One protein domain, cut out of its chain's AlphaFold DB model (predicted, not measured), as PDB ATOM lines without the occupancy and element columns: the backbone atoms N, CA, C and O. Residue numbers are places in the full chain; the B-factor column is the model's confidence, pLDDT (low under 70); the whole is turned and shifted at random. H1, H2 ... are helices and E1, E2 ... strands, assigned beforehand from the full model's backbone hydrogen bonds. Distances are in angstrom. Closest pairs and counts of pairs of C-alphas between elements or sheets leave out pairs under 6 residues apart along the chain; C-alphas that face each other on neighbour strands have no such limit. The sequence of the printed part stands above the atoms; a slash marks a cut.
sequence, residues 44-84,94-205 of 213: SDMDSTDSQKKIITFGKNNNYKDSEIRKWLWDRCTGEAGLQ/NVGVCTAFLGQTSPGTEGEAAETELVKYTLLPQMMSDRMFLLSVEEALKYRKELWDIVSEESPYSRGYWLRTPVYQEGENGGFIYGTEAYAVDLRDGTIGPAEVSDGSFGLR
ATOM      1  N   SER A  44     336.179 361.658 256.917       96.81
ATOM      2  CA  SER A  44     334.880 362.347 256.902       96.81
ATOM      3  C   SER A  44     334.791 363.515 257.891       96.81
ATOM      4  O   SER A  44     333.971 364.415 257.709       96.81
ATOM      5  N   ASP A  45     335.630 363.524 258.930       95.94
ATOM      6  CA  ASP A  45     335.657 364.546 259.972       95.94
ATOM      7  C   ASP A  45     336.678 365.664 259.736       95.94
ATOM      8  O   ASP A  45     336.869 366.498 260.618       95.94
ATOM      9  N   MET A  46     337.321 365.712 258.568       91.94
ATOM     10  CA  MET A  46     338.432 366.629 258.268       91.94
ATOM     11  C   MET A  46     338.127 368.125 258.454       91.94
ATOM     12  O   MET A  46     339.032 368.922 258.694       91.94
ATOM     13  N   ASP A  47     336.854 368.510 258.338       92.38
ATOM     14  CA  ASP A  47     336.394 369.888 258.525       92.38
ATOM     15  C   ASP A  47     335.990 370.187 259.977       92.38
ATOM     16  O   ASP A  47     335.524 371.291 260.284       92.38
ATOM     17  N   SER A  48     336.148 369.214 260.877       93.94
ATOM     18  CA  SER A  48     335.962 369.413 262.307       93.94
ATOM     19  C   SER A  48     337.019 370.364 262.863       93.94
ATOM     20  O   SER A  48     338.175 370.390 262.437       93.94
ATOM     21  N   THR A  49     336.613 371.141 263.855       92.19
ATOM     22  CA  THR A  49     337.495 371.954 264.693       92.19
ATOM     23  C   THR A  49     337.332 371.526 266.145       92.19
ATOM     24  O   THR A  49     336.362 370.847 266.487       92.19
ATOM     25  N   ASP A  50     338.217 371.997 267.025       91.06
ATOM     26  CA  ASP A  50     338.124 371.738 268.470       91.06
ATOM     27  C   ASP A  50     336.762 372.142 269.064       91.06
ATOM     28  O   ASP A  50     336.299 371.564 270.044       91.06
ATOM     29  N   SER A  51     336.097 373.131 268.458       92.50
ATOM     30  CA  SER A  51     334.809 373.662 268.906       92.50
ATOM     31  C   SER A  51     333.595 373.081 268.178       92.50
ATOM     32  O   SER A  51     332.468 373.287 268.629       92.50
ATOM     33  N   GLN A  52     333.775 372.428 267.028       94.12
ATOM     34  CA  GLN A  52     332.662 371.972 266.198       94.12
ATOM     35  C   GLN A  52     333.011 370.690 265.446       94.12
ATOM     36  O   GLN A  52     333.824 370.692 264.525       94.12
ATOM     37  N   LYS A  53     332.296 369.609 265.770       94.38
ATOM     38  CA  LYS A  53     332.348 368.366 265.002       94.38
ATOM     39  C   LYS A  53     331.555 368.522 263.703       94.38
ATOM     40  O   LYS A  53     330.361 368.822 263.744       94.38
ATOM     41  N   LYS A  54     332.209 368.304 262.564       95.38
ATOM     42  CA  LYS A  54     331.593 368.284 261.232       95.38
ATOM     43  C   LYS A  54     331.958 366.984 260.547       95.38
ATOM     44  O   LYS A  54     333.131 366.743 260.295       95.38
ATOM     45  N   ILE A  55     330.946 366.172 260.265       96.88
ATOM     46  CA  ILE A  55     331.096 364.894 259.575       96.88
ATOM     47  C   ILE A  55     330.420 365.005 258.218       96.88
ATOM     48  O   ILE A  55     329.239 365.347 258.144       96.88
ATOM     49  N   ILE A  56     331.172 364.724 257.164       96.75
ATOM     50  CA  ILE A  56     330.659 364.631 255.802       96.75
ATOM     51  C   ILE A  56     330.181 363.198 255.594       96.75
ATOM     52  O   ILE A  56     330.957 362.255 255.717       96.75
ATOM     53  N   THR A  57     328.902 363.037 255.283       97.81
ATOM     54  CA  THR A  57     328.319 361.755 254.870       97.81
ATOM     55  C   THR A  57     328.005 361.812 253.378       97.81
ATOM     56  O   THR A  57     328.172 362.861 252.750       97.81
ATOM     57  N   PHE A  58     327.530 360.714 252.788       98.44
ATOM     58  CA  PHE A  58     327.148 360.711 251.376       98.44
ATOM     59  C   PHE A  58     326.064 361.762 251.087       98.44
ATOM     60  O   PHE A  58     326.225 362.616 250.216       98.44
ATOM     61  N   GLY A  59     324.981 361.762 251.861       97.00
ATOM     62  CA  GLY A  59     323.939 362.779 251.762       97.00
ATOM     63  C   GLY A  59     322.596 362.294 252.285       97.00
ATOM     64  O   GLY A  59     322.530 361.424 253.145       97.00
ATOM     65  N   LYS A  60     321.506 362.876 251.770       97.12
ATOM     66  CA  LYS A  60     320.131 362.493 252.148       97.12
ATOM     67  C   LYS A  60     319.650 361.205 251.474       97.12
ATOM     68  O   LYS A  60     318.721 360.578 251.966       97.12
ATOM     69  N   ASN A  61     320.233 360.871 250.329       97.75
ATOM     70  CA  ASN A  61     319.976 359.665 249.552       97.75
ATOM     71  C   ASN A  61     321.234 359.321 248.740       97.75
ATOM     72  O   ASN A  61     322.236 360.036 248.804       97.75
ATOM     73  N   ASN A  62     321.172 358.245 247.964       97.19
ATOM     74  CA  ASN A  62     322.291 357.741 247.171       97.19
ATOM     75  C   ASN A  62     322.462 358.417 245.791       97.19
ATOM     76  O   ASN A  62     323.197 357.917 244.939       97.19
ATOM     77  N   ASN A  63     321.832 359.576 245.556       96.62
ATOM     78  CA  ASN A  63     322.051 360.357 244.338       96.62
ATOM     79  C   ASN A  63     323.359 361.161 244.424       96.62
ATOM     80  O   ASN A  63     323.402 362.237 245.024       96.62
ATOM     81  N   TYR A  64     324.417 360.687 243.760       96.81
ATOM     82  CA  TYR A  64     325.714 361.370 243.754       96.81
ATOM     83  C   TYR A  64     325.644 362.821 243.244       96.81
ATOM     84  O   TYR A  64     326.348 363.688 243.768       96.81
ATOM     85  N   LYS A  65     324.762 363.120 242.279       95.00
ATOM     86  CA  LYS A  65     324.616 364.462 241.691       95.00
ATOM     87  C   LYS A  65     324.320 365.537 242.740       95.00
ATOM     88  O   LYS A  65     324.855 366.645 242.639       95.00
ATOM     89  N   ASP A  66     323.510 365.183 243.736       94.44
ATOM     90  CA  ASP A  66     323.027 366.077 244.792       94.44
ATOM     91  C   ASP A  66     323.693 365.799 246.155       94.44
ATOM     92  O   ASP A  66     323.324 366.413 247.162       94.44
ATOM     93  N   SER A  67     324.673 364.886 246.180       97.50
ATOM     94  CA  SER A  67     325.375 364.430 247.384       97.50
ATOM     95  C   SER A  67     326.159 365.549 248.074       97.50
ATOM     96  O   SER A  67     326.647 366.490 247.440       97.50
ATOM     97  N   GLU A  68     326.311 365.432 249.393       97.75
ATOM     98  CA  GLU A  68     327.122 366.366 250.180       97.75
ATOM     99  C   GLU A  68     328.614 366.195 249.864       97.75
ATOM    100  O   GLU A  68     329.350 367.176 249.793       97.75
ATOM    101  N   ILE A  69     329.037 364.969 249.546       96.62
ATOM    102  CA  ILE A  69     330.391 364.654 249.072       96.62
ATOM    103  C   ILE A  69     330.732 365.412 247.790       96.62
ATOM    104  O   ILE A  69     331.793 366.029 247.704       96.62
ATOM    105  N   ARG A  70     329.857 365.367 246.778       95.69
ATOM    106  CA  ARG A  70     330.121 366.029 245.495       95.69
ATOM    107  C   ARG A  70     330.236 367.540 245.672       95.69
ATOM    108  O   ARG A  70     331.150 368.144 245.115       95.69
ATOM    109  N   LYS A  71     329.351 368.140 246.477       95.12
ATOM    110  CA  LYS A  71     329.429 369.567 246.839       95.12
ATOM    111  C   LYS A  71     330.752 369.882 247.530       95.12
ATOM    112  O   LYS A  71     331.442 370.814 247.131       95.12
ATOM    113  N   TRP A  72     331.142 369.058 248.500       94.50
ATOM    114  CA  TRP A  72     332.391 369.230 249.232       94.50
ATOM    115  C   TRP A  72     333.621 369.184 248.313       94.50
ATOM    116  O   TRP A  72     334.475 370.072 248.370       94.50
ATOM    117  N   LEU A  73     333.691 368.196 247.412       93.75
ATOM    118  CA  LEU A  73     334.767 368.088 246.420       93.75
ATOM    119  C   LEU A  73     334.791 369.307 245.496       93.75
ATOM    120  O   LEU A  73     335.857 369.879 245.263       93.75
ATOM    121  N   TRP A  74     333.628 369.734 245.006       90.12
ATOM    122  CA  TRP A  74     333.506 370.899 244.136       90.12
ATOM    123  C   TRP A  74     334.040 372.175 244.798       90.12
ATOM    124  O   TRP A  74     334.886 372.863 244.219       90.12
ATOM    125  N   ASP A  75     333.614 372.466 246.025       89.31
ATOM    126  CA  ASP A  75     334.022 373.667 246.765       89.31
ATOM    127  C   ASP A  75     335.535 373.686 247.026       89.31
ATOM    128  O   ASP A  75     336.202 374.719 246.908       89.31
ATOM    129  N   ARG A  76     336.118 372.521 247.327       86.00
ATOM    130  CA  ARG A  76     337.557 372.371 247.593       86.00
ATOM    131  C   ARG A  76     338.414 372.429 246.331       86.00
ATOM    132  O   ARG A  76     339.577 372.821 246.428       86.00
ATOM    133  N   CYS A  77     337.846 372.087 245.174       78.75
ATOM    134  CA  CYS A  77     338.507 372.160 243.868       78.75
ATOM    135  C   CYS A  77     338.389 373.525 243.185       78.75
ATOM    136  O   CYS A  77     339.221 373.855 242.345       78.75
ATOM    137  N   THR A  78     337.354 374.305 243.494       68.56
ATOM    138  CA  THR A  78     337.069 375.586 242.818       68.56
ATOM    139  C   THR A  78     337.501 376.820 243.609       68.56
ATOM    140  O   THR A  78     337.521 377.916 243.050       68.56
ATOM    141  N   GLY A  79     337.902 376.667 244.877       59.06
ATOM    142  CA  GLY A  79     338.509 377.747 245.663       59.06
ATOM    143  C   GLY A  79     339.859 378.231 245.107       59.06
ATOM    144  O   GLY A  79     340.462 377.580 244.254       59.06
ATOM    145  N   GLU A  80     340.371 379.351 245.637       48.06
ATOM    146  CA  GLU A  80     341.599 380.048 245.181       48.06
ATOM    147  C   GLU A  80     342.842 379.144 245.018       48.06
ATOM    148  O   GLU A  80     343.755 379.476 244.269       48.06
ATOM    149  N   ALA A  81     342.877 377.988 245.690       46.94
ATOM    150  CA  ALA A  81     343.965 377.014 245.633       46.94
ATOM    151  C   ALA A  81     343.787 375.870 244.605       46.94
ATOM    152  O   ALA A  81     344.760 375.173 244.315       46.94
ATOM    153  N   GLY A  82     342.571 375.633 244.096       50.53
ATOM    154  CA  GLY A  82     342.238 374.470 243.257       50.53
ATOM    155  C   GLY A  82     342.232 374.742 241.746       50.53
ATOM    156  O   GLY A  82     342.380 373.819 240.942       50.53
ATOM    157  N   LEU A  83     342.159 376.013 241.339       55.41
ATOM    158  CA  LEU A  83     342.316 376.439 239.946       55.41
ATOM    159  C   LEU A  83     343.803 376.507 239.567       55.41
ATOM    160  O   LEU A  83     344.404 377.575 239.486       55.41
ATOM    161  N   GLN A  84     344.409 375.347 239.310       58.59
ATOM    162  CA  GLN A  84     345.676 375.303 238.580       58.59
ATOM    163  C   GLN A  84     345.400 375.616 237.105       58.59
ATOM    164  O   GLN A  84     344.641 374.910 236.444       58.59
ATOM    165  N   ASN A  94     332.964 363.567 232.413       90.75
ATOM    166  CA  ASN A  94     331.609 363.134 232.742       90.75
ATOM    167  C   ASN A  94     331.672 362.070 233.842       90.75
ATOM    168  O   ASN A  94     332.237 361.001 233.642       90.75
ATOM    169  N   VAL A  95     331.075 362.347 234.997       92.06
ATOM    170  CA  VAL A  95     331.099 361.446 236.162       92.06
ATOM    171  C   VAL A  95     329.745 360.794 236.424       92.06
ATOM    172  O   VAL A  95     329.569 360.088 237.418       92.06
ATOM    173  N   GLY A  96     328.785 360.995 235.519       91.88
ATOM    174  CA  GLY A  96     327.524 360.272 235.527       91.88
ATOM    175  C   GLY A  96     327.723 358.761 235.509       91.88
ATOM    176  O   GLY A  96     328.505 358.241 234.718       91.88
ATOM    177  N   VAL A  97     326.991 358.056 236.369       91.62
ATOM    178  CA  VAL A  97     326.906 356.593 236.326       91.62
ATOM    179  C   VAL A  97     325.633 356.177 235.598       91.62
ATOM    180  O   VAL A  97     324.564 356.746 235.817       91.62
ATOM    181  N   CYS A  98     325.756 355.173 234.733       92.19
ATOM    182  CA  CYS A  98     324.634 354.566 234.008       92.19
ATOM    183  C   CYS A  98     324.226 353.228 234.635       92.19
ATOM    184  O   CYS A  98     323.597 352.400 233.979       92.19
ATOM    185  N   THR A  99     324.658 352.970 235.868       95.00
ATOM    186  CA  THR A  99     324.562 351.664 236.511       95.00
ATOM    187  C   THR A  99     324.226 351.820 237.991       95.00
ATOM    188  O   THR A  99     324.701 352.738 238.662       95.00
ATOM    189  N   ALA A 100     323.386 350.917 238.480       97.25
ATOM    190  CA  ALA A 100     323.159 350.638 239.893       97.25
ATOM    191  C   ALA A 100     323.404 349.147 240.127       97.25
ATOM    192  O   ALA A 100     323.376 348.359 239.178       97.25
ATOM    193  N   PHE A 101     323.624 348.753 241.376       98.19
ATOM    194  CA  PHE A 101     323.871 347.350 241.701       98.19
ATOM    195  C   PHE A 101     323.070 346.887 242.920       98.19
ATOM    196  O   PHE A 101     322.762 347.685 243.806       98.19
ATOM    197  N   LEU A 102     322.791 345.588 242.990       97.81
ATOM    198  CA  LEU A 102     322.411 344.868 244.212       97.81
ATOM    199  C   LEU A 102     323.502 343.858 244.571       97.81
ATOM    200  O   LEU A 102     324.117 343.287 243.673       97.81
ATOM    201  N   GLY A 103     323.672 343.589 245.864       97.75
ATOM    202  CA  GLY A 103     324.652 342.631 246.378       97.75
ATOM    203  C   GLY A 103     325.884 343.298 246.988       97.75
ATOM    204  O   GLY A 103     325.955 344.516 247.111       97.75
ATOM    205  N   GLN A 104     326.839 342.478 247.409       97.56
ATOM    206  CA  GLN A 104     328.106 342.886 248.015       97.56
ATOM    207  C   GLN A 104     329.140 341.808 247.704       97.56
ATOM    208  O   GLN A 104     328.793 340.630 247.616       97.56
ATOM    209  N   THR A 105     330.404 342.197 247.547       96.94
ATOM    210  CA  THR A 105     331.478 341.223 247.325       96.94
ATOM    211  C   THR A 105     331.808 340.439 248.591       96.94
ATOM    212  O   THR A 105     331.682 340.967 249.699       96.94
ATOM    213  N   SER A 106     332.311 339.213 248.451       95.75
ATOM    214  CA  SER A 106     332.750 338.428 249.613       95.75
ATOM    215  C   SER A 106     333.856 339.134 250.424       95.75
ATOM    216  O   SER A 106     334.753 339.745 249.838       95.75
ATOM    217  N   PRO A 107     333.836 339.044 251.768       94.12
ATOM    218  CA  PRO A 107     334.883 339.600 252.626       94.12
ATOM    219  C   PRO A 107     336.278 339.070 252.301       94.12
ATOM    220  O   PRO A 107     336.474 337.862 252.164       94.12
ATOM    221  N   GLY A 108     337.252 339.976 252.208       87.06
ATOM    222  CA  GLY A 108     338.667 339.642 252.020       87.06
ATOM    223  C   GLY A 108     339.018 339.026 250.661       87.06
ATOM    224  O   GLY A 108     340.148 338.583 250.485       87.06
ATOM    225  N   THR A 109     338.083 338.990 249.706       87.56
ATOM    226  CA  THR A 109     338.340 338.489 248.341       87.56
ATOM    227  C   THR A 109     338.702 339.600 247.368       87.56
ATOM    228  O   THR A 109     338.826 339.350 246.174       87.56
ATOM    229  N   GLU A 110     338.807 340.843 247.846       85.50
ATOM    230  CA  GLU A 110     339.172 341.999 247.025       85.50
ATOM    231  C   GLU A 110     338.262 342.202 245.790       85.50
ATOM    232  O   GLU A 110     338.647 342.844 244.808       85.50
ATOM    233  N   GLY A 111     337.038 341.657 245.828       87.12
ATOM    234  CA  GLY A 111     336.084 341.692 244.720       87.12
ATOM    235  C   GLY A 111     336.374 340.710 243.580       87.12
ATOM    236  O   GLY A 111     335.892 340.922 242.469       87.12
ATOM    237  N   GLU A 112     337.141 339.639 243.810       89.31
ATOM    238  CA  GLU A 112     337.488 338.639 242.784       89.31
ATOM    239  C   GLU A 112     336.270 338.020 242.080       89.31
ATOM    240  O   GLU A 112     336.309 337.811 240.867       89.31
ATOM    241  N   ALA A 113     335.186 337.764 242.818       92.19
ATOM    242  CA  ALA A 113     333.964 337.135 242.310       92.19
ATOM    243  C   ALA A 113     332.828 338.136 242.015       92.19
ATOM    244  O   ALA A 113     331.684 337.723 241.803       92.19
ATOM    245  N   ALA A 114     333.131 339.440 241.947       92.75
ATOM    246  CA  ALA A 114     332.133 340.508 241.867       92.75
ATOM    247  C   ALA A 114     331.130 340.355 240.708       92.75
ATOM    248  O   ALA A 114     329.969 340.712 240.865       92.75
ATOM    249  N   GLU A 115     331.536 339.784 239.570       91.88
ATOM    250  CA  GLU A 115     330.642 339.538 238.424       91.88
ATOM    251  C   GLU A 115     329.488 338.576 238.746       91.88
ATOM    252  O   GLU A 115     328.442 338.626 238.103       91.88
ATOM    253  N   THR A 116     329.675 337.700 239.734       95.31
ATOM    254  CA  THR A 116     328.656 336.745 240.194       95.31
ATOM    255  C   THR A 116     327.942 337.204 241.464       95.31
ATOM    256  O   THR A 116     326.828 336.760 241.731       95.31
ATOM    257  N   GLU A 117     328.567 338.097 242.233       97.44
ATOM    258  CA  GLU A 117     328.067 338.586 243.523       97.44
ATOM    259  C   GLU A 117     327.255 339.882 243.400       97.44
ATOM    260  O   GLU A 117     326.403 340.162 244.244       97.44
ATOM    261  N   LEU A 118     327.505 340.673 242.350       98.06
ATOM    262  CA  LEU A 118     326.836 341.945 242.103       98.06
ATOM    263  C   LEU A 118     325.896 341.842 240.902       98.06
ATOM    264  O   LEU A 118     326.307 341.597 239.767       98.06
ATOM    265  N   VAL A 119     324.615 342.117 241.135       98.00
ATOM    266  CA  VAL A 119     323.607 342.203 240.075       98.00
ATOM    267  C   VAL A 119     323.579 343.625 239.535       98.00
ATOM    268  O   VAL A 119     323.237 344.562 240.255       98.00
ATOM    269  N   LYS A 120     323.928 343.788 238.257       97.44
ATOM    270  CA  LYS A 120     323.990 345.079 237.563       97.44
ATOM    271  C   LYS A 120     322.637 345.475 236.967       97.44
ATOM    272  O   LYS A 120     322.047 344.714 236.205       97.44
ATOM    273  N   TYR A 121     322.218 346.712 237.217       97.06
ATOM    274  CA  TYR A 121     321.040 347.342 236.623       97.06
ATOM    275  C   TYR A 121     321.451 348.565 235.808       97.06
ATOM    276  O   TYR A 121     322.169 349.434 236.302       97.06
ATOM    277  N   THR A 122     320.978 348.656 234.566       94.94
ATOM    278  CA  THR A 122     321.236 349.814 233.703       94.94
ATOM    279  C   THR A 122     320.283 350.955 234.046       94.94
ATOM    280  O   THR A 122     319.066 350.780 234.063       94.94
ATOM    281  N   LEU A 123     320.841 352.138 234.281       91.69
ATOM    282  CA  LEU A 123     320.125 353.388 234.503       91.69
ATOM    283  C   LEU A 123     320.174 354.276 233.257       91.69
ATOM    284  O   LEU A 123     321.002 354.095 232.362       91.69
ATOM    285  N   LEU A 124     319.313 355.294 233.232       87.94
ATOM    286  CA  LEU A 124     319.423 356.362 232.244       87.94
ATOM    287  C   LEU A 124     320.729 357.149 232.446       87.94
ATOM    288  O   LEU A 124     321.091 357.428 233.594       87.94
ATOM    289  N   PRO A 125     321.411 357.558 231.359       82.19
ATOM    290  CA  PRO A 125     322.613 358.369 231.460       82.19
ATOM    291  C   PRO A 125     322.371 359.664 232.229       82.19
ATOM    292  O   PRO A 125     321.401 360.386 231.983       82.19
ATOM    293  N   GLN A 126     323.295 359.990 233.128       81.12
ATOM    294  CA  GLN A 126     323.309 361.266 233.828       81.12
ATOM    295  C   GLN A 126     324.435 362.129 233.282       81.12
ATOM    296  O   GLN A 126     325.586 361.716 233.266       81.12
ATOM    297  N   MET A 127     324.113 363.348 232.862       83.44
ATOM    298  CA  MET A 127     325.129 364.312 232.454       83.44
ATOM    299  C   MET A 127     325.528 365.142 233.669       83.44
ATOM    300  O   MET A 127     324.770 366.005 234.118       83.44
ATOM    301  N   MET A 128     326.711 364.869 234.214       89.38
ATOM    302  CA  MET A 128     327.328 365.691 235.251       89.38
ATOM    303  C   MET A 128     328.834 365.709 235.049       89.38
ATOM    304  O   MET A 128     329.440 364.660 234.856       89.38
ATOM    305  N   SER A 129     329.429 366.899 235.063       90.00
ATOM    306  CA  SER A 129     330.858 367.054 234.823       90.00
ATOM    307  C   SER A 129     331.560 367.620 236.039       90.00
ATOM    308  O   SER A 129     331.167 368.681 236.518       90.00
ATOM    309  N   ASP A 130     332.597 366.921 236.492       91.50
ATOM    310  CA  ASP A 130     333.405 367.294 237.650       91.50
ATOM    311  C   ASP A 130     334.903 367.178 237.324       91.50
ATOM    312  O   ASP A 130     335.310 366.480 236.394       91.50
ATOM    313  N   ARG A 131     335.730 367.890 238.096       91.25
ATOM    314  CA  ARG A 131     337.205 367.833 238.012       91.25
ATOM    315  C   ARG A 131     337.826 366.907 239.055       91.25
ATOM    316  O   ARG A 131     338.935 366.430 238.851       91.25
ATOM    317  N   MET A 132     337.116 366.668 240.158       93.38
ATOM    318  CA  MET A 132     337.411 365.615 241.125       93.38
ATOM    319  C   MET A 132     336.132 364.864 241.458       93.38
ATOM    320  O   MET A 132     335.068 365.472 241.574       93.38
ATOM    321  N   PHE A 133     336.235 363.550 241.612       95.62
ATOM    322  CA  PHE A 133     335.085 362.673 241.789       95.62
ATOM    323  C   PHE A 133     335.462 361.399 242.541       95.62
ATOM    324  O   PHE A 133     336.631 361.053 242.630       95.62
ATOM    325  N   LEU A 134     334.480 360.686 243.089       97.81
ATOM    326  CA  LEU A 134     334.698 359.342 243.637       97.81
ATOM    327  C   LEU A 134     334.560 358.297 242.541       97.81
ATOM    328  O   LEU A 134     333.700 358.480 241.689       97.81
ATOM    329  N   LEU A 135     335.318 357.198 242.583       97.69
ATOM    330  CA  LEU A 135     335.176 356.092 241.623       97.69
ATOM    331  C   LEU A 135     333.761 355.483 241.631       97.69
ATOM    332  O   LEU A 135     333.051 355.532 242.637       97.69
ATOM    333  N   SER A 136     333.334 354.915 240.503       96.94
ATOM    334  CA  SER A 136     332.144 354.056 240.425       96.94
ATOM    335  C   SER A 136     332.487 352.628 240.861       96.94
ATOM    336  O   SER A 136     333.660 352.281 240.954       96.94
ATOM    337  N   VAL A 137     331.489 351.767 241.080       97.44
ATOM    338  CA  VAL A 137     331.718 350.323 241.293       97.44
ATOM    339  C   VAL A 137     332.454 349.696 240.106       97.44
ATOM    340  O   VAL A 137     333.369 348.908 240.297       97.44
ATOM    341  N   GLU A 138     332.122 350.077 238.872       95.44
ATOM    342  CA  GLU A 138     332.786 349.533 237.679       95.44
ATOM    343  C   GLU A 138     334.269 349.925 237.616       95.44
ATOM    344  O   GLU A 138     335.121 349.089 237.324       95.44
ATOM    345  N   GLU A 139     334.596 351.177 237.939       95.94
ATOM    346  CA  GLU A 139     335.987 351.635 238.025       95.94
ATOM    347  C   GLU A 139     336.714 351.002 239.211       95.94
ATOM    348  O   GLU A 139     337.854 350.570 239.074       95.94
ATOM    349  N   ALA A 140     336.046 350.895 240.358       95.94
ATOM    350  CA  ALA A 140     336.561 350.232 241.545       95.94
ATOM    351  C   ALA A 140     336.978 348.783 241.227       95.94
ATOM    352  O   ALA A 140     338.093 348.372 241.534       95.94
ATOM    353  N   LEU A 141     336.132 348.034 240.515       94.50
ATOM    354  CA  LEU A 141     336.440 346.671 240.081       94.50
ATOM    355  C   LEU A 141     337.547 346.623 239.021       94.50
ATOM    356  O   LEU A 141     338.424 345.759 239.094       94.50
ATOM    357  N   LYS A 142     337.547 347.558 238.061       94.25
ATOM    358  CA  LYS A 142     338.598 347.662 237.032       94.25
ATOM    359  C   LYS A 142     339.978 347.888 237.658       94.25
ATOM    360  O   LYS A 142     340.950 347.275 237.221       94.25
ATOM    361  N   TYR A 143     340.060 348.718 238.697       93.25
ATOM    362  CA  TYR A 143     341.311 349.095 239.364       93.25
ATOM    363  C   TYR A 143     341.536 348.377 240.699       93.25
ATOM    364  O   TYR A 143     342.326 348.853 241.509       93.25
ATOM    365  N   ARG A 144     340.883 347.229 240.942       89.62
ATOM    366  CA  ARG A 144     340.824 346.541 242.252       89.62
ATOM    367  C   ARG A 144     342.149 346.391 243.002       89.62
ATOM    368  O   ARG A 144     342.165 346.480 244.219       89.62
ATOM    369  N   LYS A 145     343.272 346.222 242.299       87.38
ATOM    370  CA  LYS A 145     344.601 346.098 242.925       87.38
ATOM    371  C   LYS A 145     345.037 347.366 243.665       87.38
ATOM    372  O   LYS A 145     345.776 347.283 244.633       87.38
ATOM    373  N   GLU A 146     344.555 348.522 243.223       89.19
ATOM    374  CA  GLU A 146     344.864 349.829 243.805       89.19
ATOM    375  C   GLU A 146     343.865 350.212 244.917       89.19
ATOM    376  O   GLU A 146     344.059 351.211 245.612       89.19
ATOM    377  N   LEU A 147     342.766 349.460 245.098       87.06
ATOM    378  CA  LEU A 147     341.713 349.779 246.076       87.06
ATOM    379  C   LEU A 147     342.165 349.566 247.517       87.06
ATOM    380  O   LEU A 147     341.772 350.338 248.385       87.06
ATOM    381  N   TRP A 148     342.968 348.534 247.748       87.44
ATOM    382  CA  TRP A 148     343.285 348.038 249.089       87.44
ATOM    383  C   TRP A 148     344.636 348.542 249.608       87.44
ATOM    384  O   TRP A 148     344.828 348.640 250.816       87.44
ATOM    385  N   ASP A 149     345.552 348.915 248.707       81.19
ATOM    386  CA  ASP A 149     346.860 349.483 249.050       81.19
ATOM    387  C   ASP A 149     346.727 350.985 249.356       81.19
ATOM    388  O   ASP A 149     346.756 351.836 248.460       81.19
ATOM    389  N   ILE A 150     346.480 351.310 250.629       80.00
ATOM    390  CA  ILE A 150     346.212 352.675 251.098       80.00
ATOM    391  C   ILE A 150     347.177 353.059 252.211       80.00
ATOM    392  O   ILE A 150     347.378 352.330 253.181       80.00
ATOM    393  N   VAL A 151     347.697 354.282 252.114       71.25
ATOM    394  CA  VAL A 151     348.493 354.910 253.170       71.25
ATOM    395  C   VAL A 151     347.560 355.733 254.063       71.25
ATOM    396  O   VAL A 151     347.442 356.945 253.909       71.25
ATOM    397  N   SER A 152     346.829 355.099 254.982       69.88
ATOM    398  CA  SER A 152     345.981 355.828 255.940       69.88
ATOM    399  C   SER A 152     346.125 355.306 257.358       69.88
ATOM    400  O   SER A 152     346.141 354.100 257.581       69.88
ATOM    401  N   GLU A 153     346.167 356.225 258.320       73.81
ATOM    402  CA  GLU A 153     346.021 355.885 259.732       73.81
ATOM    403  C   GLU A 153     344.613 355.341 260.000       73.81
ATOM    404  O   GLU A 153     343.622 355.863 259.477       73.81
ATOM    405  N   GLU A 154     344.514 354.308 260.837       80.44
ATOM    406  CA  GLU A 154     343.219 353.800 261.279       80.44
ATOM    407  C   GLU A 154     342.456 354.889 262.044       80.44
ATOM    408  O   GLU A 154     342.944 355.471 263.015       80.44
ATOM    409  N   SER A 155     341.229 355.169 261.609       90.38
ATOM    410  CA  SER A 155     340.363 356.169 262.226       90.38
ATOM    411  C   SER A 155     338.896 355.770 262.063       90.38
ATOM    412  O   SER A 155     338.514 355.233 261.020       90.38
ATOM    413  N   PRO A 156     338.029 356.082 263.048       93.38
ATOM    414  CA  PRO A 156     336.592 355.837 262.942       93.38
ATOM    415  C   PRO A 156     335.911 356.670 261.844       93.38
ATOM    416  O   PRO A 156     334.725 356.479 261.612       93.38
ATOM    417  N   TYR A 157     336.636 357.587 261.198       96.12
ATOM    418  CA  TYR A 157     336.171 358.464 260.118       96.12
ATOM    419  C   TYR A 157     336.772 358.101 258.750       96.12
ATOM    420  O   TYR A 157     336.624 358.851 257.784       96.12
ATOM    421  N   SER A 158     337.500 356.983 258.682       95.06
ATOM    422  CA  SER A 158     338.104 356.438 257.464       95.06
ATOM    423  C   SER A 158     338.139 354.904 257.488       95.06
ATOM    424  O   SER A 158     339.116 354.301 257.057       95.06
ATOM    425  N   ARG A 159     337.061 354.265 257.973       95.06
ATOM    426  CA  ARG A 159     336.866 352.797 257.914       95.06
ATOM    427  C   ARG A 159     336.933 352.267 256.479       95.06
ATOM    428  O   ARG A 159     337.313 351.132 256.228       95.06
ATOM    429  N   GLY A 160     336.537 353.115 255.544       96.00
ATOM    430  CA  GLY A 160     336.510 352.865 254.121       96.00
ATOM    431  C   GLY A 160     336.278 354.173 253.383       96.00
ATOM    432  O   GLY A 160     336.413 355.252 253.968       96.00
ATOM    433  N   TYR A 161     335.872 354.096 252.122       97.81
ATOM    434  CA  TYR A 161     335.490 355.277 251.353       97.81
ATOM    435  C   TYR A 161     334.314 355.020 250.420       97.81
ATOM    436  O   TYR A 161     334.103 353.917 249.918       97.81
ATOM    437  N   TRP A 162     333.557 356.082 250.178       98.69
ATOM    438  CA  TRP A 162     332.397 356.053 249.300       98.69
ATOM    439  C   TRP A 162     332.770 355.818 247.830       98.69
ATOM    440  O   TRP A 162     333.810 356.278 247.349       98.69
ATOM    441  N   LEU A 163     331.867 355.166 247.100       98.56
ATOM    442  CA  LEU A 163     331.818 355.115 245.639       98.56
ATOM    443  C   LEU A 163     330.596 355.901 245.153       98.56
ATOM    444  O   LEU A 163     329.599 356.026 245.857       98.56
ATOM    445  N   ARG A 164     330.632 356.425 243.925       97.25
ATOM    446  CA  ARG A 164     329.529 357.244 243.376       97.25
ATOM    447  C   ARG A 164     328.336 356.443 242.835       97.25
ATOM    448  O   ARG A 164     327.425 357.023 242.247       97.25
ATOM    449  N   THR A 165     328.353 355.120 242.981       97.50
ATOM    450  CA  THR A 165     327.331 354.224 242.430       97.50
ATOM    451  C   THR A 165     326.198 353.996 243.437       97.50
ATOM    452  O   THR A 165     326.471 353.603 244.574       97.50
ATOM    453  N   PRO A 166     324.927 354.205 243.046       97.44
ATOM    454  CA  PRO A 166     323.792 353.937 243.918       97.44
ATOM    455  C   PRO A 166     323.528 352.433 244.060       97.44
ATOM    456  O   PRO A 166     323.745 351.649 243.129       97.44
ATOM    457  N   VAL A 167     322.980 352.045 245.212       98.38
ATOM    458  CA  VAL A 167     322.310 350.750 245.368       98.38
ATOM    459  C   VAL A 167     320.986 350.796 244.612       98.38
ATOM    460  O   VAL A 167     320.254 351.790 244.685       98.38
ATOM    461  N   TYR A 168     320.700 349.752 243.835       98.06
ATOM    462  CA  TYR A 168     319.449 349.669 243.088       98.06
ATOM    463  C   TYR A 168     318.283 349.480 244.056       98.06
ATOM    464  O   TYR A 168     318.280 348.566 244.873       98.06
ATOM    465  N   GLN A 169     317.268 350.325 243.928       96.81
ATOM    466  CA  GLN A 169     316.010 350.171 244.633       96.81
ATOM    467  C   GLN A 169     314.872 350.411 243.648       96.81
ATOM    468  O   GLN A 169     314.895 351.372 242.877       96.81
ATOM    469  N   GLU A 170     313.882 349.528 243.678       95.06
ATOM    470  CA  GLU A 170     312.693 349.617 242.840       95.06
ATOM    471  C   GLU A 170     311.584 350.354 243.601       95.06
ATOM    472  O   GLU A 170     311.274 350.031 244.750       95.06
ATOM    473  N   GLY A 171     311.024 351.393 242.986       93.88
ATOM    474  CA  GLY A 171     309.864 352.113 243.502       93.88
ATOM    475  C   GLY A 171     308.549 351.416 243.149       93.88
ATOM    476  O   GLY A 171     308.519 350.459 242.384       93.88
ATOM    477  N   GLU A 172     307.432 351.953 243.644       93.25
ATOM    478  CA  GLU A 172     306.090 351.364 243.467       93.25
ATOM    479  C   GLU A 172     305.700 351.114 241.998       93.25
ATOM    480  O   GLU A 172     304.954 350.186 241.697       93.25
ATOM    481  N   ASN A 173     306.237 351.916 241.074       91.44
ATOM    482  CA  ASN A 173     305.958 351.820 239.639       91.44
ATOM    483  C   ASN A 173     306.929 350.896 238.878       91.44
ATOM    484  O   ASN A 173     306.949 350.923 237.648       91.44
ATOM    485  N   GLY A 174     307.784 350.151 239.578       90.19
ATOM    486  CA  GLY A 174     308.806 349.288 238.979       90.19
ATOM    487  C   GLY A 174     310.037 350.023 238.430       90.19
ATOM    488  O   GLY A 174     310.891 349.443 237.765       90.19
ATOM    489  N   GLY A 175     310.122 351.335 238.659       92.44
ATOM    490  CA  GLY A 175     311.243 352.170 238.229       92.44
ATOM    491  C   GLY A 175     312.299 352.323 239.318       92.44
ATOM    492  O   GLY A 175     311.978 352.301 240.504       92.44
ATOM    493  N   PHE A 176     313.550 352.548 238.915       95.50
ATOM    494  CA  PHE A 176     314.630 352.883 239.842       95.50
ATOM    495  C   PHE A 176     314.313 354.153 240.651       95.50
ATOM    496  O   PHE A 176     313.887 355.167 240.089       95.50
ATOM    497  N   ILE A 177     314.587 354.108 241.954       96.31
ATOM    498  CA  ILE A 177     314.536 355.253 242.867       96.31
ATOM    499  C   ILE A 177     315.838 355.375 243.660       96.31
ATOM    500  O   ILE A 177     316.510 354.385 243.940       96.31
ATOM    501  N   TYR A 178     316.179 356.603 244.054       96.56
ATOM    502  CA  TYR A 178     317.310 356.838 244.946       96.56
ATOM    503  C   TYR A 178     316.938 356.486 246.389       96.56
ATOM    504  O   TYR A 178     316.023 357.087 246.958       96.56
ATOM    505  N   GLY A 179     317.661 355.526 246.959       97.19
ATOM    506  CA  GLY A 179     317.462 354.992 248.304       97.19
ATOM    507  C   GLY A 179     318.404 355.590 249.350       97.19
ATOM    508  O   GLY A 179     319.074 356.600 249.115       97.19
ATOM    509  N   THR A 180     318.463 354.943 250.512       97.88
ATOM    510  CA  THR A 180     319.298 355.345 251.656       97.88
ATOM    511  C   THR A 180     320.652 354.644 251.705       97.88
ATOM    512  O   THR A 180     321.418 354.901 252.622       97.88
ATOM    513  N   GLU A 181     320.999 353.824 250.713       98.38
ATOM    514  CA  GLU A 181     322.285 353.121 250.669       98.38
ATOM    515  C   GLU A 181     323.066 353.442 249.394       98.38
ATOM    516  O   GLU A 181     322.525 353.408 248.287       98.38
ATOM    517  N   ALA A 182     324.354 353.734 249.535       98.38
ATOM    518  CA  ALA A 182     325.290 353.903 248.425       98.38
ATOM    519  C   ALA A 182     326.397 352.851 248.522       98.38
ATOM    520  O   ALA A 182     326.644 352.309 249.598       98.38
ATOM    521  N   TYR A 183     327.072 352.561 247.410       98.56
ATOM    522  CA  TYR A 183     328.221 351.661 247.468       98.56
ATOM    523  C   TYR A 183     329.420 352.330 248.136       98.56
ATOM    524  O   TYR A 183     329.715 353.504 247.903       98.56
ATOM    525  N   ALA A 184     330.154 351.545 248.909       98.31
ATOM    526  CA  ALA A 184     331.422 351.918 249.502       98.31
ATOM    527  C   ALA A 184     332.421 350.761 249.404       98.31
ATOM    528  O   ALA A 184     332.042 349.597 249.257       98.31
ATOM    529  N   VAL A 185     333.704 351.102 249.492       97.25
ATOM    530  CA  VAL A 185     334.777 350.147 249.777       97.25
ATOM    531  C   VAL A 185     334.971 350.136 251.287       97.25
ATOM    532  O   VAL A 185     335.355 351.159 251.857       97.25
ATOM    533  N   ASP A 186     334.697 349.009 251.933       95.25
ATOM    534  CA  ASP A 186     334.965 348.796 253.355       95.25
ATOM    535  C   ASP A 186     336.339 348.139 253.510       95.25
ATOM    536  O   ASP A 186     336.519 346.971 253.162       95.25
ATOM    537  N   LEU A 187     337.317 348.901 254.004       93.75
ATOM    538  CA  LEU A 187     338.700 348.435 254.144       93.75
ATOM    539  C   LEU A 187     338.872 347.501 255.337       93.75
ATOM    540  O   LEU A 187     339.804 346.703 255.354       93.75
ATOM    541  N   ARG A 188     337.981 347.592 256.330       90.06
ATOM    542  CA  ARG A 188     338.031 346.726 257.505       90.06
ATOM    543  C   ARG A 188     337.562 345.323 257.156       90.06
ATOM    544  O   ARG A 188     338.194 344.347 257.545       90.06
ATOM    545  N   ASP A 189     336.453 345.242 256.430       90.06
ATOM    546  CA  ASP A 189     335.824 343.966 256.095       90.06
ATOM    547  C   ASP A 189     336.297 343.439 254.719       90.06
ATOM    548  O   ASP A 189     336.052 342.284 254.370       90.06
ATOM    549  N   GLY A 190     337.010 344.259 253.939       92.50
ATOM    550  CA  GLY A 190     337.558 343.888 252.635       92.50
ATOM    551  C   GLY A 190     336.469 343.672 251.585       92.50
ATOM    552  O   GLY A 190     336.521 342.688 250.849       92.50
ATOM    553  N   THR A 191     335.449 344.538 251.559       95.50
ATOM    554  CA  THR A 191     334.277 344.380 250.679       95.50
ATOM    555  C   THR A 191     333.959 345.630 249.872       95.50
ATOM    556  O   THR A 191     334.279 346.749 250.269       95.50
ATOM    557  N   ILE A 192     333.289 345.433 248.741       97.75
ATOM    558  CA  ILE A 192     332.598 346.475 247.987       97.75
ATOM    559  C   ILE A 192     331.107 346.196 248.141       97.75
ATOM    560  O   ILE A 192     330.621 345.161 247.678       97.75
ATOM    561  N   GLY A 193     330.381 347.087 248.810       97.75
ATOM    562  CA  GLY A 193     328.984 346.830 249.152       97.75
ATOM    563  C   GLY A 193     328.192 348.055 249.596       97.75
ATOM    564  O   GLY A 193     328.750 349.154 249.678       97.75
ATOM    565  N   PRO A 194     326.888 347.870 249.862       98.31
ATOM    566  CA  PRO A 194     325.997 348.894 250.386       98.31
ATOM    567  C   PRO A 194     326.449 349.411 251.752       98.31
ATOM    568  O   PRO A 194     326.858 348.645 252.623       98.31
ATOM    569  N   ALA A 195     326.313 350.715 251.951       98.44
ATOM    570  CA  ALA A 195     326.364 351.347 253.256       98.44
ATOM    571  C   ALA A 195     325.354 352.499 253.325       98.44
ATOM    572  O   ALA A 195     325.102 353.192 252.335       98.44
ATOM    573  N   GLU A 196     324.797 352.719 254.515       98.50
ATOM    574  CA  GLU A 196     323.850 353.798 254.790       98.50
ATOM    575  C   GLU A 196     324.458 355.166 254.459       98.50
ATOM    576  O   GLU A 196     325.513 355.528 254.970       98.50
ATOM    577  N   VAL A 197     323.766 355.992 253.671       98.44
ATOM    578  CA  VAL A 197     324.244 357.313 253.200       98.44
ATOM    579  C   VAL A 197     324.513 358.314 254.330       98.44
ATOM    580  O   VAL A 197     325.115 359.370 254.109       98.44
ATOM    581  N   SER A 198     324.051 357.989 255.540       98.12
ATOM    582  CA  SER A 198     324.282 358.728 256.781       98.12
ATOM    583  C   SER A 198     325.479 358.219 257.597       98.12
ATOM    584  O   SER A 198     325.832 358.849 258.595       98.12
ATOM    585  N   ASP A 199     326.127 357.120 257.193       98.06
ATOM    586  CA  ASP A 199     327.287 356.558 257.882       98.06
ATOM    587  C   ASP A 199     328.493 357.498 257.743       98.06
ATOM    588  O   ASP A 199     329.116 357.650 256.693       98.06
ATOM    589  N   GLY A 200     328.827 358.153 258.850       97.06
ATOM    590  CA  GLY A 200     329.953 359.068 258.943       97.06
ATOM    591  C   GLY A 200     331.313 358.393 259.090       97.06
ATOM    592  O   GLY A 200     332.295 359.103 259.276       97.06
ATOM    593  N   SER A 201     331.404 357.063 259.077       97.06
ATOM    594  CA  SER A 201     332.681 356.355 259.230       97.06
ATOM    595  C   SER A 201     333.437 356.130 257.923       97.06
ATOM    596  O   SER A 201     334.635 355.838 257.947       97.06
ATOM    597  N   PHE A 202     332.767 356.313 256.786       97.75
ATOM    598  CA  PHE A 202     333.380 356.276 255.466       97.75
ATOM    599  C   PHE A 202     333.898 357.656 255.068       97.75
ATOM    600  O   PHE A 202     333.166 358.647 255.095       97.75
ATOM    601  N   GLY A 203     335.164 357.698 254.671       97.06
ATOM    602  CA  GLY A 203     335.810 358.880 254.129       97.06
ATOM    603  C   GLY A 203     335.633 359.014 252.617       97.06
ATOM    604  O   GLY A 203     334.745 358.427 251.990       97.06
ATOM    605  N   LEU A 204     336.510 359.809 252.014       96.69
ATOM    606  CA  LEU A 204     336.536 360.088 250.585       96.69
ATOM    607  C   LEU A 204     337.871 359.629 250.000       96.69
ATOM    608  O   LEU A 204     338.928 359.888 250.572       96.69
ATOM    609  N   ARG A 205     337.843 359.016 248.819       96.56
ATOM    610  CA  ARG A 205     339.051 358.727 248.037       96.56
ATOM    611  C   ARG A 205     338.872 359.289 246.627       96.56
ATOM    612  O   ARG A 205     338.440 358.569 245.727       96.56
TER     613      ARG A 205
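This is residues 44 to 84 and 94 to 205 of the 213 residues of an uncharacterized protein of Clostridium sp. CAG:58 (UniProt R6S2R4). Little regular structure: loops surround a strongly twisted sheet, E3 E4 E5, with H3 over one face and E1 E2 near one end of E3. Of 153 printed residues, 52 are in four named helices and five strands, mixed class. The whole is compact: radius of gyration of the C-alphas 15.5 A, spans 44 by 33 by 30 A.

H1, residues 68-78, begins at C-alpha (327.122, 366.366, 250.180). Then come E1 99-102, H2 114-117, E2 119-122, H3 137-142, H4 144-147, E3 160-166, E4 181-186 and E5 191-196, ending at C-alpha (323.850, 353.798, 254.790).

E3 E4 E5 form a meander, each strand the antiparallel neighbour of the one before; N 163 and O 183 are 2.8 A apart, N 184 and O 193 2.9 A. H3 is on this sheet, over E4. E1 and E2 are antiparallel, N 100 to O 121 2.9 A. H1 and H3 have every O i to N i+4 pair within hydrogen-bond range.

Residues 85 to 93 are cut out; C-alphas 84 and 94 are 19.5 A apart. pLDDT is under 70 at residues 78 to 84 and 152.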